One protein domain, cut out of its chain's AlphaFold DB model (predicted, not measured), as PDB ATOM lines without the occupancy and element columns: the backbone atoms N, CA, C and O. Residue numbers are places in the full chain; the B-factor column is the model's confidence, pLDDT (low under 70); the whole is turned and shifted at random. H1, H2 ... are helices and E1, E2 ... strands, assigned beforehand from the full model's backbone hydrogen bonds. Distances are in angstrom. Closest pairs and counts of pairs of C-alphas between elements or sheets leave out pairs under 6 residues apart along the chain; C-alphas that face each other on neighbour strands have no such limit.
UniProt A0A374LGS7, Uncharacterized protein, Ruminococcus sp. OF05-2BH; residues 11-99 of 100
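What this domain is: This is residues 11 to 99 of the 100 residues of an uncharacterized protein of Ruminococcus sp. OF05-2BH (UniProt A0A374LGS7). A curled antiparallel sheet, shaped like part of a barrel, makes the core: three long strands, E2, E3 and E4, each bend sharply, and short E1 runs along one edge. H2 packs along the sheet over E3, near the bend of E2 at Pro 52, while H1 crosses one end of the sheet over E2 and E3. The printed part has 89 residues with two named helices and four named strands, in the order H1, E1, E2, E3, E4, H2, and the class is mixed. The sheet's order is E1, E2, E3, E4; the whole is compact, with a radius of gyration of the C-alphas of 13.7 A and spans of 41 by 28 by 22 A.

How they stand to each other: Begin with H1, residues 11 to 19, which is on the sheet of E1, residues 38 to 41, E2, residues 47 to 57, E3, residues 60 to 71, and E4, residues 77 to 86. Its height over the sheet is 9.5 A, and it runs across the strands, at 88 degrees to E2 on the local plane; its closest C-alphas to E2 are Lys 15 and Ile 47, 7.4 A apart. The strands form a meander, each the antiparallel neighbour of the one before, and each successive pair is a hairpin. Look for N 40 and O 48 between E1 and E2, 2.9 A apart, for N 53 and O 65 between E2 and E3, 2.8 A, and for N 66 and O 83 between E3 and E4, 2.8 A. E2 bends by 59 degrees at residue 52, E3 by 75 degrees at residue 63, and E4 by 70 degrees at residue 80. Last comes H2, residues 89 to 97, on the sheet at a height of 7.8 A; it runs along E3, only just, at 27 degrees on the local plane. The closest C-alphas of E2 and H2 are Pro 52 and Cys 92, 5.9 A apart. H1 and H2 are apart, and make three layers, helices on both faces of a sheet. In both helices every O i to N i+4 pair is within hydrogen-bond range.

Where its parts are: Find C-alpha 11 at (26.491, -17.471, -4.248), where H1 begins; it is 12.1 A long. E1 spans 10.9 A, E2 and E3 28.8 A each, and E4 22.8 A. H2 runs 12.4 A to C-alpha 97 at (40.218, -33.973, 10.379).

The domain as a whole: The C-alphas farthest apart are those of Lys 23 and Asn 58, 44.6 A. The link H1 to E1, residues 20 to 37, is long, and its residues 31 to 32 pair antiparallel with residues 38 to 39 of E1; the other links are tight. The printed part has no cut, and no printed residue is under 70 in pLDDT.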
ATOM      1  N   ALA A  11      26.177 -16.099  -4.639       81.94
ATOM      2  CA  ALA A  11      26.491 -17.471  -4.248       81.94
ATOM      3  C   ALA A  11      27.609 -18.092  -5.110       81.94
ATOM      4  O   ALA A  11      28.385 -18.895  -4.598       81.94
ATOM      5  N   ALA A  12      27.722 -17.711  -6.391       84.44
ATOM      6  CA  ALA A  12      28.794 -18.185  -7.267       84.44
ATOM      7  C   ALA A  12      30.152 -17.583  -6.871       84.44
ATOM      8  O   ALA A  12      31.133 -18.309  -6.775       84.44
ATOM      9  N   LYS A  13      30.191 -16.289  -6.525       88.56
ATOM     10  CA  LYS A  13      31.405 -15.637  -6.003       88.56
ATOM     11  C   LYS A  13      31.856 -16.255  -4.680       88.56
ATOM     12  O   LYS A  13      33.038 -16.517  -4.477       88.56
ATOM     13  N   THR A  14      30.911 -16.517  -3.777       89.88
ATOM     14  CA  THR A  14      31.204 -17.186  -2.503       89.88
ATOM     15  C   THR A  14      31.691 -18.612  -2.722       89.88
ATOM     16  O   THR A  14      32.615 -19.040  -2.036       89.88
ATOM     17  N   LYS A  15      31.122 -19.331  -3.695       88.69
ATOM     18  CA  LYS A  15      31.612 -20.644  -4.123       88.69
ATOM     19  C   LYS A  15      33.072 -20.572  -4.579       88.69
ATOM     20  O   LYS A  15      33.893 -21.282  -4.015       88.69
ATOM     21  N   GLU A  16      33.402 -19.687  -5.515       90.38
ATOM     22  CA  GLU A  16      34.778 -19.519  -6.009       90.38
ATOM     23  C   GLU A  16      35.763 -19.171  -4.884       90.38
ATOM     24  O   GLU A  16      36.883 -19.682  -4.852       90.38
ATOM     25  N   MET A  17      35.331 -18.341  -3.927       92.75
ATOM     26  CA  MET A  17      36.115 -18.011  -2.737       92.75
ATOM     27  C   MET A  17      36.379 -19.243  -1.869       92.75
ATOM     28  O   MET A  17      37.524 -19.460  -1.491       92.75
ATOM     29  N   ILE A  18      35.351 -20.055  -1.593       92.81
ATOM     30  CA  ILE A  18      35.477 -21.282  -0.790       92.81
ATOM     31  C   ILE A  18      36.380 -22.308  -1.482       92.81
ATOM     32  O   ILE A  18      37.156 -22.994  -0.818       92.81
ATOM     33  N   GLU A  19      36.280 -22.425  -2.804       92.81
ATOM     34  CA  GLU A  19      37.034 -23.406  -3.588       92.81
ATOM     35  C   GLU A  19      38.521 -23.044  -3.728       92.81
ATOM     36  O   GLU A  19      39.323 -23.901  -4.098       92.81
ATOM     37  N   GLU A  20      38.908 -21.801  -3.420       91.25
ATOM     38  CA  GLU A  20      40.287 -21.289  -3.490       91.25
ATOM     39  C   GLU A  20      40.966 -21.553  -4.846       91.25
ATOM     40  O   GLU A  20      42.163 -21.824  -4.931       91.25
ATOM     41  N   GLY A  21      40.186 -21.510  -5.929       87.75
ATOM     42  CA  GLY A  21      40.677 -21.775  -7.283       87.75
ATOM     43  C   GLY A  21      41.026 -23.241  -7.569       87.75
ATOM     44  O   GLY A  21      41.671 -23.515  -8.587       87.75
ATOM     45  N   ARG A  22      40.615 -24.197  -6.719       90.00
ATOM     46  CA  ARG A  22      40.739 -25.634  -7.014       90.00
ATOM     47  C   ARG A  22      39.953 -25.986  -8.275       90.00
ATOM     48  O   ARG A  22      38.783 -25.643  -8.404       90.00
ATOM     49  N   LYS A  23      40.602 -26.711  -9.187       83.06
ATOM     50  CA  LYS A  23      40.001 -27.160 -10.455       83.06
ATOM     51  C   LYS A  23      39.434 -28.577 -10.375       83.06
ATOM     52  O   LYS A  23      38.402 -28.848 -10.976       83.06
ATOM     53  N   ASP A  24      40.069 -29.437  -9.583       88.06
ATOM     54  CA  ASP A  24      39.724 -30.855  -9.464       88.06
ATOM     55  C   ASP A  24      39.074 -31.129  -8.103       88.06
ATOM     56  O   ASP A  24      39.727 -31.537  -7.139       88.06
ATOM     57  N   ILE A  25      37.778 -30.833  -8.000       91.69
ATOM     58  CA  ILE A  25      36.996 -31.056  -6.779       91.69
ATOM     59  C   ILE A  25      36.332 -32.428  -6.850       91.69
ATOM     60  O   ILE A  25      35.435 -32.664  -7.661       91.69
ATOM     61  N   THR A  26      36.743 -33.319  -5.955       93.88
ATOM     62  CA  THR A  26      36.136 -34.636  -5.777       93.88
ATOM     63  C   THR A  26      34.897 -34.515  -4.894       93.88
ATOM     64  O   THR A  26      34.925 -33.918  -3.815       93.88
ATOM     65  N   LEU A  27      33.779 -35.084  -5.352       94.12
ATOM     66  CA  LEU A  27      32.525 -35.049  -4.601       94.12
ATOM     67  C   LEU A  27      32.642 -35.849  -3.298       94.12
ATOM     68  O   LEU A  27      33.201 -36.940  -3.269       94.12
ATOM     69  N   ASN A  28      32.035 -35.324  -2.238       93.56
ATOM     70  CA  ASN A  28      32.042 -35.829  -0.864       93.56
ATOM     71  C   ASN A  28      33.430 -35.919  -0.210       93.56
ATOM     72  O   ASN A  28      33.527 -36.445   0.894       93.56
ATOM     73  N   THR A  29      34.470 -35.372  -0.836       95.12
ATOM     74  CA  THR A  29      35.789 -35.222  -0.221       95.12
ATOM     75  C   THR A  29      35.832 -33.946   0.605       95.12
ATOM     76  O   THR A  29      35.373 -32.892   0.154       95.12
ATOM     77  N   LEU A  30      36.358 -34.051   1.824       95.81
ATOM     78  CA  LEU A  30      36.551 -32.913   2.706       95.81
ATOM     79  C   LEU A  30      37.842 -32.174   2.346       95.81
ATOM     80  O   LEU A  30      38.883 -32.774   2.103       95.81
ATOM     81  N   TYR A  31      37.779 -30.851   2.340       95.94
ATOM     82  CA  TYR A  31      38.913 -29.974   2.096       95.94
ATOM     83  C   TYR A  31      39.050 -28.980   3.239       95.94
ATOM     84  O   TYR A  31      38.061 -28.483   3.774       95.94
ATOM     85  N   LYS A  32      40.295 -28.644   3.583       95.69
ATOM     86  CA  LYS A  32      40.615 -27.548   4.500       95.69
ATOM     87  C   LYS A  32      40.895 -26.281   3.698       95.69
ATOM     88  O   LYS A  32      41.727 -26.294   2.791       95.69
ATOM     89  N   HIS A  33      40.200 -25.202   4.036       95.56
ATOM     90  CA  HIS A  33      40.424 -23.876   3.472       95.56
ATOM     91  C   HIS A  33      41.577 -23.178   4.199       95.56
ATOM     92  O   HIS A  33      41.730 -23.335   5.416       95.56
ATOM     93  N   SER A  34      42.328 -22.314   3.512       94.19
ATOM     94  CA  SER A  34      43.380 -21.481   4.135       94.19
ATOM     95  C   SER A  34      42.915 -20.644   5.340       94.19
ATOM     96  O   SER A  34      43.707 -20.337   6.226       94.19
ATOM     97  N   ARG A  35      41.620 -20.303   5.414       91.75
ATOM     98  CA  ARG A  35      41.002 -19.540   6.509       91.75
ATOM     99  C   ARG A  35      40.680 -20.396   7.738       91.75
ATOM    100  O   ARG A  35      40.136 -19.879   8.709       91.75
ATOM    101  N   GLY A  36      41.001 -21.691   7.710       90.19
ATOM    102  CA  GLY A  36      40.882 -22.595   8.856       90.19
ATOM    103  C   GLY A  36      39.506 -23.239   9.044       90.19
ATOM    104  O   GLY A  36      39.259 -23.806  10.105       90.19
ATOM    105  N   PHE A  37      38.621 -23.158   8.048       93.19
ATOM    106  CA  PHE A  37      37.371 -23.922   8.010       93.19
ATOM    107  C   PHE A  37      37.452 -25.067   7.002       93.19
ATOM    108  O   PHE A  37      38.363 -25.107   6.173       93.19
ATOM    109  N   TYR A  38      36.487 -25.979   7.061       96.62
ATOM    110  CA  TYR A  38      36.440 -27.151   6.196       96.62
ATOM    111  C   TYR A  38      35.248 -27.060   5.258       96.62
ATOM    112  O   TYR A  38      34.261 -26.384   5.552       96.62
ATOM    113  N   TRP A  39      35.330 -27.713   4.111       97.06
ATOM    114  CA  TRP A  39      34.241 -27.716   3.149       97.06
ATOM    115  C   TRP A  39      34.267 -28.950   2.259       97.06
ATOM    116  O   TRP A  39      35.305 -29.581   2.079       97.06
ATOM    117  N   LYS A  40      33.112 -29.300   1.699       96.19
ATOM    118  CA  LYS A  40      32.969 -30.366   0.704       96.19
ATOM    119  C   LYS A  40      31.866 -30.039  -0.285       96.19
ATOM    120  O   LYS A  40      30.932 -29.305   0.037       96.19
ATOM    121  N   VAL A  41      31.943 -30.624  -1.475       95.12
ATOM    122  CA  VAL A  41      30.856 -30.569  -2.460       95.12
ATOM    123  C   VAL A  41      30.151 -31.910  -2.461       95.12
ATOM    124  O   VAL A  41      30.785 -32.931  -2.689       95.12
ATOM    125  N   ASN A  42      28.851 -31.942  -2.187       93.38
ATOM    126  CA  ASN A  42      28.116 -33.206  -2.184       93.38
ATOM    127  C   ASN A  42      27.838 -33.719  -3.609       93.38
ATOM    128  O   ASN A  42      28.028 -33.009  -4.595       93.38
ATOM    129  N   SER A  43      27.300 -34.934  -3.729       92.44
ATOM    130  CA  SER A  43      26.947 -35.548  -5.025       92.44
ATOM    131  C   SER A  43      25.950 -34.753  -5.883       92.44
ATOM    132  O   SER A  43      25.788 -35.044  -7.065       92.44
ATOM    133  N   ARG A  44      25.276 -33.749  -5.311       89.69
ATOM    134  CA  ARG A  44      24.340 -32.852  -6.001       89.69
ATOM    135  C   ARG A  44      24.966 -31.504  -6.377       89.69
ATOM    136  O   ARG A  44      24.252 -30.631  -6.860       89.69
ATOM    137  N   GLY A  45      26.265 -31.319  -6.144       87.88
ATOM    138  CA  GLY A  45      26.987 -30.089  -6.468       87.88
ATOM    139  C   GLY A  45      26.812 -28.958  -5.453       87.88
ATOM    140  O   GLY A  45      27.236 -27.837  -5.726       87.88
ATOM    141  N   TYR A  46      26.196 -29.215  -4.293       90.56
ATOM    142  CA  TYR A  46      26.063 -28.198  -3.252       90.56
ATOM    143  C   TYR A  46      27.292 -28.154  -2.352       90.56
ATOM    144  O   TYR A  46      27.823 -29.199  -1.971       90.56
ATOM    145  N   ILE A  47      27.682 -26.943  -1.957       94.81
ATOM    146  CA  ILE A  47      28.779 -26.720  -1.016       94.81
ATOM    147  C   ILE A  47      28.268 -26.812   0.414       94.81
ATOM    148  O   ILE A  47      27.321 -26.124   0.806       94.81
ATOM    149  N   HIS A  48      28.958 -27.637   1.181       96.31
ATOM    150  CA  HIS A  48      28.846 -27.754   2.620       96.31
ATOM    151  C   HIS A  48      30.072 -27.102   3.256       96.31
ATOM    152  O   HIS A  48      31.196 -27.410   2.864       96.31
ATOM    153  N   VAL A  49      29.857 -26.216   4.221       96.62
ATOM    154  CA  VAL A  49      30.885 -25.598   5.063       96.62
ATOM    155  C   VAL A  49      30.791 -26.239   6.440       96.62
ATOM    156  O   VAL A  49      29.748 -26.180   7.086       96.62
ATOM    157  N   ILE A  50      31.880 -26.858   6.877       97.06
ATOM    158  CA  ILE A  50      31.968 -27.624   8.116       97.06
ATOM    159  C   ILE A  50      32.834 -26.854   9.111       97.06
ATOM    160  O   ILE A  50      33.962 -26.445   8.811       97.06
ATOM    161  N   LEU A  51      32.281 -26.623  10.300       95.50
ATOM    162  CA  LEU A  51      32.878 -25.790  11.341       95.50
ATOM    163  C   LEU A  51      32.721 -26.438  12.720       95.50
ATOM    164  O   LEU A  51      31.675 -27.023  12.995       95.50
ATOM    165  N   PRO A  52      33.696 -26.266  13.629       96.06
ATOM    166  CA  PRO A  52      33.469 -26.516  15.042       96.06
ATOM    167  C   PRO A  52      32.569 -25.411  15.618       96.06
ATOM    168  O   PRO A  52      32.953 -24.238  15.667       96.06
ATOM    169  N   GLY A  53      31.373 -25.783  16.056       95.00
ATOM    170  CA  GLY A  53      30.385 -24.900  16.664       95.00
ATOM    171  C   GLY A  53      30.404 -24.974  18.183       95.00
ATOM    172  O   GLY A  53      30.551 -26.049  18.753       95.00
ATOM    173  N   LYS A  54      30.243 -23.833  18.861       96.50
ATOM    174  CA  LYS A  54      30.082 -23.781  20.321       96.50
ATOM    175  C   LYS A  54      28.597 -23.805  20.672       96.50
ATOM    176  O   LYS A  54      27.881 -22.854  20.360       96.50
ATOM    177  N   VAL A  55      28.159 -24.834  21.387       96.56
ATOM    178  CA  VAL A  55      26.785 -24.955  21.875       96.56
ATOM    179  C   VAL A  55      26.675 -24.330  23.260       96.56
ATOM    180  O   VAL A  55      27.498 -24.558  24.155       96.56
ATOM    181  N   THR A  56      25.632 -23.525  23.443       96.25
ATOM    182  CA  THR A  56      25.283 -22.956  24.747       96.25
ATOM    183  C   THR A  56      23.881 -23.385  25.142       96.25
ATOM    184  O   THR A  56      22.959 -23.330  24.332       96.25
ATOM    185  N   LEU A  57      23.728 -23.814  26.392       94.06
ATOM    186  CA  LEU A  57      22.451 -24.192  26.988       94.06
ATOM    187  C   LEU A  57      22.258 -23.343  28.240       94.06
ATOM    188  O   LEU A  57      23.143 -23.270  29.091       94.06
ATOM    189  N   ASN A  58      21.116 -22.662  28.340       95.31
ATOM    190  CA  ASN A  58      20.804 -21.754  29.452       95.31
ATOM    191  C   ASN A  58      21.902 -20.700  29.709       95.31
ATOM    192  O   ASN A  58      22.258 -20.416  30.851       95.31
ATOM    193  N   GLY A  59      22.488 -20.160  28.634       94.19
ATOM    194  CA  GLY A  59      23.545 -19.143  28.708       94.19
ATOM    195  C   GLY A  59      24.911 -19.659  29.170       94.19
ATOM    196  O   GLY A  59      25.855 -18.877  29.265       94.19
ATOM    197  N   LYS A  60      25.051 -20.961  29.436       96.12
ATOM    198  CA  LYS A  60      26.322 -21.591  29.798       96.12
ATOM    199  C   LYS A  60      26.864 -22.397  28.632       96.12
ATOM    200  O   LYS A  60      26.109 -22.926  27.817       96.12
ATOM    201  N   PHE A  61      28.189 -22.477  28.551       96.81
ATOM    202  CA  PHE A  61      28.839 -23.423  27.652       96.81
ATOM    203  C   PHE A  61      28.356 -24.838  27.977       96.81
ATOM    204  O   PHE A  61      28.318 -25.210  29.149       96.81
ATOM    205  N   SER A  62      27.962 -25.581  26.944       96.81
ATOM    206  CA  SER A  62      27.594 -26.986  27.079       96.81
ATOM    207  C   SER A  62      28.671 -27.880  26.483       96.81
ATOM    208  O   SER A  62      29.247 -28.668  27.216       96.81
ATOM    209  N   HIS A  63      28.929 -27.747  25.183       97.81
ATOM    210  CA  HIS A  63      29.905 -28.544  24.442       97.81
ATOM    211  C   HIS A  63      30.228 -27.863  23.104       97.81
ATOM    212  O   HIS A  63      29.616 -26.853  22.733       97.81
ATOM    213  N   TYR A  64      31.196 -28.409  22.382       98.06
ATOM    214  CA  TYR A  64      31.413 -28.182  20.962       98.06
ATOM    215  C   TYR A  64      30.782 -29.308  20.145       98.06
ATOM    216  O   TYR A  64      30.761 -30.458  20.575       98.06
ATOM    217  N   GLU A  65      30.309 -28.982  18.952       97.44
ATOM    218  CA  GLU A  65      29.763 -29.940  17.990       97.44
ATOM    219  C   GLU A  65      30.278 -29.605  16.586       97.44
ATOM    220  O   GLU A  65      30.621 -28.453  16.294       97.44
ATOM    221  N   VAL A  66      30.315 -30.591  15.698       97.12
ATOM    222  CA  VAL A  66      30.572 -30.352  14.278       97.12
ATOM    223  C   VAL A  66      29.285 -29.841  13.645       97.12
ATOM    224  O   VAL A  66      28.254 -30.509  13.698       97.12
ATOM    225  N   GLN A  67      29.343 -28.666  13.027       97.19
ATOM    226  CA  GLN A  67      28.209 -28.041  12.356       97.19
ATOM    227  C   GLN A  67      28.415 -28.062  10.846       97.19
ATOM    228  O   GLN A  67      29.424 -27.571  10.338       97.19
ATOM    229  N   ASP A  68      27.434 -28.613  10.134       96.56
ATOM    230  CA  ASP A  68      27.382 -28.652   8.678       96.56
ATOM    231  C   ASP A  68      26.410 -27.581   8.167       96.56
ATOM    232  O   ASP A  68      25.197 -27.630   8.417       96.56
ATOM    233  N   TYR A  69      26.952 -26.614   7.434       96.25
ATOM    234  CA  TYR A  69      26.217 -25.529   6.809       96.25
ATOM    235  C   TYR A  69      26.154 -25.689   5.295       96.25
ATOM    236  O   TYR A  69      27.168 -25.679   4.607       96.25
ATOM    237  N   LEU A  70      24.946 -25.699   4.748       95.06
ATOM    238  CA  LEU A  70      24.722 -25.656   3.309       95.06
ATOM    239  C   LEU A  70      24.779 -24.207   2.804       95.06
ATOM    240  O   LEU A  70      23.995 -23.371   3.269       95.06
ATOM    241  N   LEU A  71      25.635 -23.924   1.817       92.62
ATOM    242  CA  LEU A  71      25.586 -22.669   1.064       92.62
ATOM    243  C   LEU A  71      24.376 -22.685   0.126       92.62
ATOM    244  O   LEU A  71      24.273 -23.514  -0.780       92.62
ATOM    245  N   THR A  72      23.442 -21.766   0.344       88.12
ATOM    246  CA  THR A  72      22.245 -21.639  -0.487       88.12
ATOM    247  C   THR A  72      22.510 -20.766  -1.715       88.12
ATOM    248  O   THR A  72      23.407 -19.924  -1.728       88.12
ATOM    249  N   GLY A  73      21.661 -20.899  -2.741       80.94
ATOM    250  CA  GLY A  73      21.711 -20.053  -3.942       80.94
ATOM    251  C   GLY A  73      21.488 -18.554  -3.690       80.94
ATOM    252  O   GLY A  73      21.704 -17.753  -4.594       80.94
ATOM    253  N   TYR A  74      21.102 -18.166  -2.470       81.94
ATOM    254  CA  TYR A  74      20.901 -16.776  -2.051       81.94
ATOM    255  C   TYR A  74      22.068 -16.224  -1.227       81.94
ATOM    256  O   TYR A  74      21.910 -15.225  -0.532       81.94
ATOM    257  N   ASN A  75      23.235 -16.872  -1.291       84.44
ATOM    258  CA  ASN A  75      24.433 -16.482  -0.552       84.44
ATOM    259  C   ASN A  75      24.234 -16.465   0.976       84.44
ATOM    260  O   ASN A  75      24.737 -15.594   1.682       84.44
ATOM    261  N   THR A  76      23.473 -17.432   1.493       87.50
ATOM    262  CA  THR A  76      23.280 -17.637   2.935       87.50
ATOM    263  C   THR A  76      23.736 -19.029   3.345       87.50
ATOM    264  O   THR A  76      23.677 -19.966   2.547       87.50
ATOM    265  N   LEU A  77      24.173 -19.175   4.596       89.88
ATOM    266  CA  LEU A  77      24.471 -20.470   5.200       89.88
ATOM    267  C   LEU A  77      23.261 -20.952   5.997       89.88
ATOM    268  O   LEU A  77      22.729 -20.227   6.839       89.88
ATOM    269  N   ARG A  78      22.837 -22.190   5.750       92.62
ATOM    270  CA  ARG A  78      21.768 -22.848   6.508       92.62
ATOM    271  C   ARG A  78      22.325 -24.078   7.204       92.62
ATOM    272  O   ARG A  78      22.895 -24.933   6.537       92.62
ATOM    273  N   VAL A  79      22.081 -24.204   8.509       91.50
ATOM    274  CA  VAL A  79      22.398 -25.434   9.252       91.50
ATOM    275  C   VAL A  79      21.663 -26.604   8.603       91.50
ATOM    276  O   VAL A  79      20.429 -26.606   8.509       91.50
ATOM    277  N   LYS A  80      22.425 -27.581   8.117       93.69
ATOM    278  CA  LYS A  80      21.911 -28.812   7.524       93.69
ATOM    279  C   LYS A  80      21.847 -29.931   8.555       93.69
ATOM    280  O   LYS A  80      20.852 -30.655   8.596       93.69
ATOM    281  N   SER A  81      22.885 -30.033   9.372       94.56
ATOM    282  CA  SER A  81      23.006 -30.978  10.477       94.56
ATOM    283  C   SER A  81      24.070 -30.495  11.453       94.56
ATOM    284  O   SER A  81      24.933 -29.695  11.096       94.56
ATOM    285  N   ALA A  82      24.014 -31.011  12.672       95.44
ATOM    286  CA  ALA A  82      25.099 -30.920  13.630       95.44
ATOM    287  C   ALA A  82      25.249 -32.274  14.331       95.44
ATOM    288  O   ALA A  82      24.265 -33.015  14.442       95.44
ATOM    289  N   TYR A  83      26.469 -32.630  14.722       95.00
ATOM    290  CA  TYR A  83      26.756 -33.903  15.376       95.00
ATOM    291  C   TYR A  83      27.984 -33.831  16.280       95.00
ATOM    292  O   TYR A  83      28.827 -32.942  16.166       95.00
ATOM    293  N   GLY A  84      28.089 -34.831  17.153       95.25
ATOM    294  CA  GLY A  84      29.164 -34.932  18.128       95.25
ATOM    295  C   GLY A  84      28.913 -34.083  19.372       95.25
ATOM    296  O   GLY A  84      28.027 -33.235  19.418       95.25
ATOM    297  N   ASN A  85      29.680 -34.377  20.414       97.19
ATOM    298  CA  ASN A  85      29.631 -33.679  21.686       97.19
ATOM    299  C   ASN A  85      31.040 -33.719  22.276       97.19
ATOM    300  O   ASN A  85      31.498 -34.778  22.700       97.19
ATOM    301  N   TYR A  86      31.741 -32.593  22.194       97.75
ATOM    302  CA  TYR A  86      33.154 -32.482  22.545       97.75
ATOM    303  C   TYR A  86      33.352 -31.412  23.612       97.75
ATOM    304  O   TYR A  86      32.781 -30.323  23.525       97.75
ATOM    305  N   ASP A  87      34.212 -31.674  24.586       96.50
ATOM    306  CA  ASP A  87      34.479 -30.719  25.662       96.50
ATOM    307  C   ASP A  87      35.343 -29.555  25.169       96.50
ATOM    308  O   ASP A  87      35.200 -28.408  25.609       96.50
ATOM    309  N   THR A  88      36.220 -29.822  24.201       97.31
ATOM    310  CA  THR A  88      37.137 -28.830  23.649       97.31
ATOM    311  C   THR A  88      36.941 -28.610  22.153       97.31
ATOM    312  O   THR A  88      36.586 -29.498  21.378       97.31
ATOM    313  N   ARG A  89      37.272 -27.393  21.704       96.00
ATOM    314  CA  ARG A  89      37.318 -27.074  20.271       96.00
ATOM    315  C   ARG A  89      38.333 -27.949  19.529       96.00
ATOM    316  O   ARG A  89      38.134 -28.228  18.353       96.00
ATOM    317  N   LYS A  90      39.422 -28.339  20.202       96.75
ATOM    318  CA  LYS A  90      40.492 -29.154  19.624       96.75
ATOM    319  C   LYS A  90      39.982 -30.550  19.271       96.75
ATOM    320  O   LYS A  90      40.135 -30.940  18.126       96.75
ATOM    321  N   GLU A  91      39.305 -31.230  20.195       97.25
ATOM    322  CA  GLU A  91      38.700 -32.549  19.941       97.25
ATOM    323  C   GLU A  91      37.689 -32.497  18.793       97.25
ATOM    324  O   GLU A  91      37.685 -33.356  17.919       97.25
ATOM    325  N   CYS A  92      36.871 -31.441  18.745       96.88
ATOM    326  CA  CYS A  92      35.924 -31.248  17.651       96.88
ATOM    327  C   CYS A  92      36.626 -31.087  16.291       96.88
ATOM    328  O   CYS A  92      36.142 -31.600  15.288       96.88
ATOM    329  N   ILE A  93      37.754 -30.369  16.244       96.25
ATOM    330  CA  ILE A  93      38.562 -30.224  15.025       96.25
ATOM    331  C   ILE A  93      39.221 -31.550  14.653       96.25
ATOM    332  O   ILE A  93      39.174 -31.934  13.490       96.25
ATOM    333  N   GLU A  94      39.802 -32.254  15.623       96.25
ATOM    334  CA  GLU A  94      40.423 -33.561  15.406       96.25
ATOM    335  C   GLU A  94      39.419 -34.567  14.841       96.25
ATOM    336  O   GLU A  94      39.792 -35.361  13.986       96.25
ATOM    337  N   GLU A  95      38.146 -34.507  15.247       95.94
ATOM    338  CA  GLU A  95      37.106 -35.325  14.622       95.94
ATOM    339  C   GLU A  95      36.900 -34.972  13.146       95.94
ATOM    340  O   GLU A  95      36.887 -35.869  12.307       95.94
ATOM    341  N   ILE A  96      36.771 -33.683  12.816       95.00
ATOM    342  CA  ILE A  96      36.596 -33.234  11.425       95.00
ATOM    343  C   ILE A  96      37.778 -33.698  10.564       95.00
ATOM    344  O   ILE A  96      37.597 -34.139   9.432       95.00
ATOM    345  N   GLU A  97      38.994 -33.621  11.101       94.62
ATOM    346  CA  GLU A  97      40.218 -33.973  10.379       94.62
ATOM    347  C   GLU A  97      40.417 -35.484  10.183       94.62
ATOM    348  O   GLU A  97      41.260 -35.862   9.373       94.62
ATOM    349  N   LYS A  98      39.623 -36.357  10.822       92.88
ATOM    350  CA  LYS A  98      39.609 -37.803  10.509       92.88
ATOM    351  C   LYS A  98      39.025 -38.111   9.128       92.88
ATOM    352  O   LYS A  98      39.265 -39.196   8.608       92.88
ATOM    353  N   GLU A  99      38.232 -37.195   8.568       84.06
ATOM    354  CA  GLU A  99      37.597 -37.329   7.247       84.06
ATOM    355  C   GLU A  99      38.420 -36.706   6.098       84.06
ATOM    356  O   GLU A  99      37.977 -36.758   4.947       84.06
TER     357      GLU A  99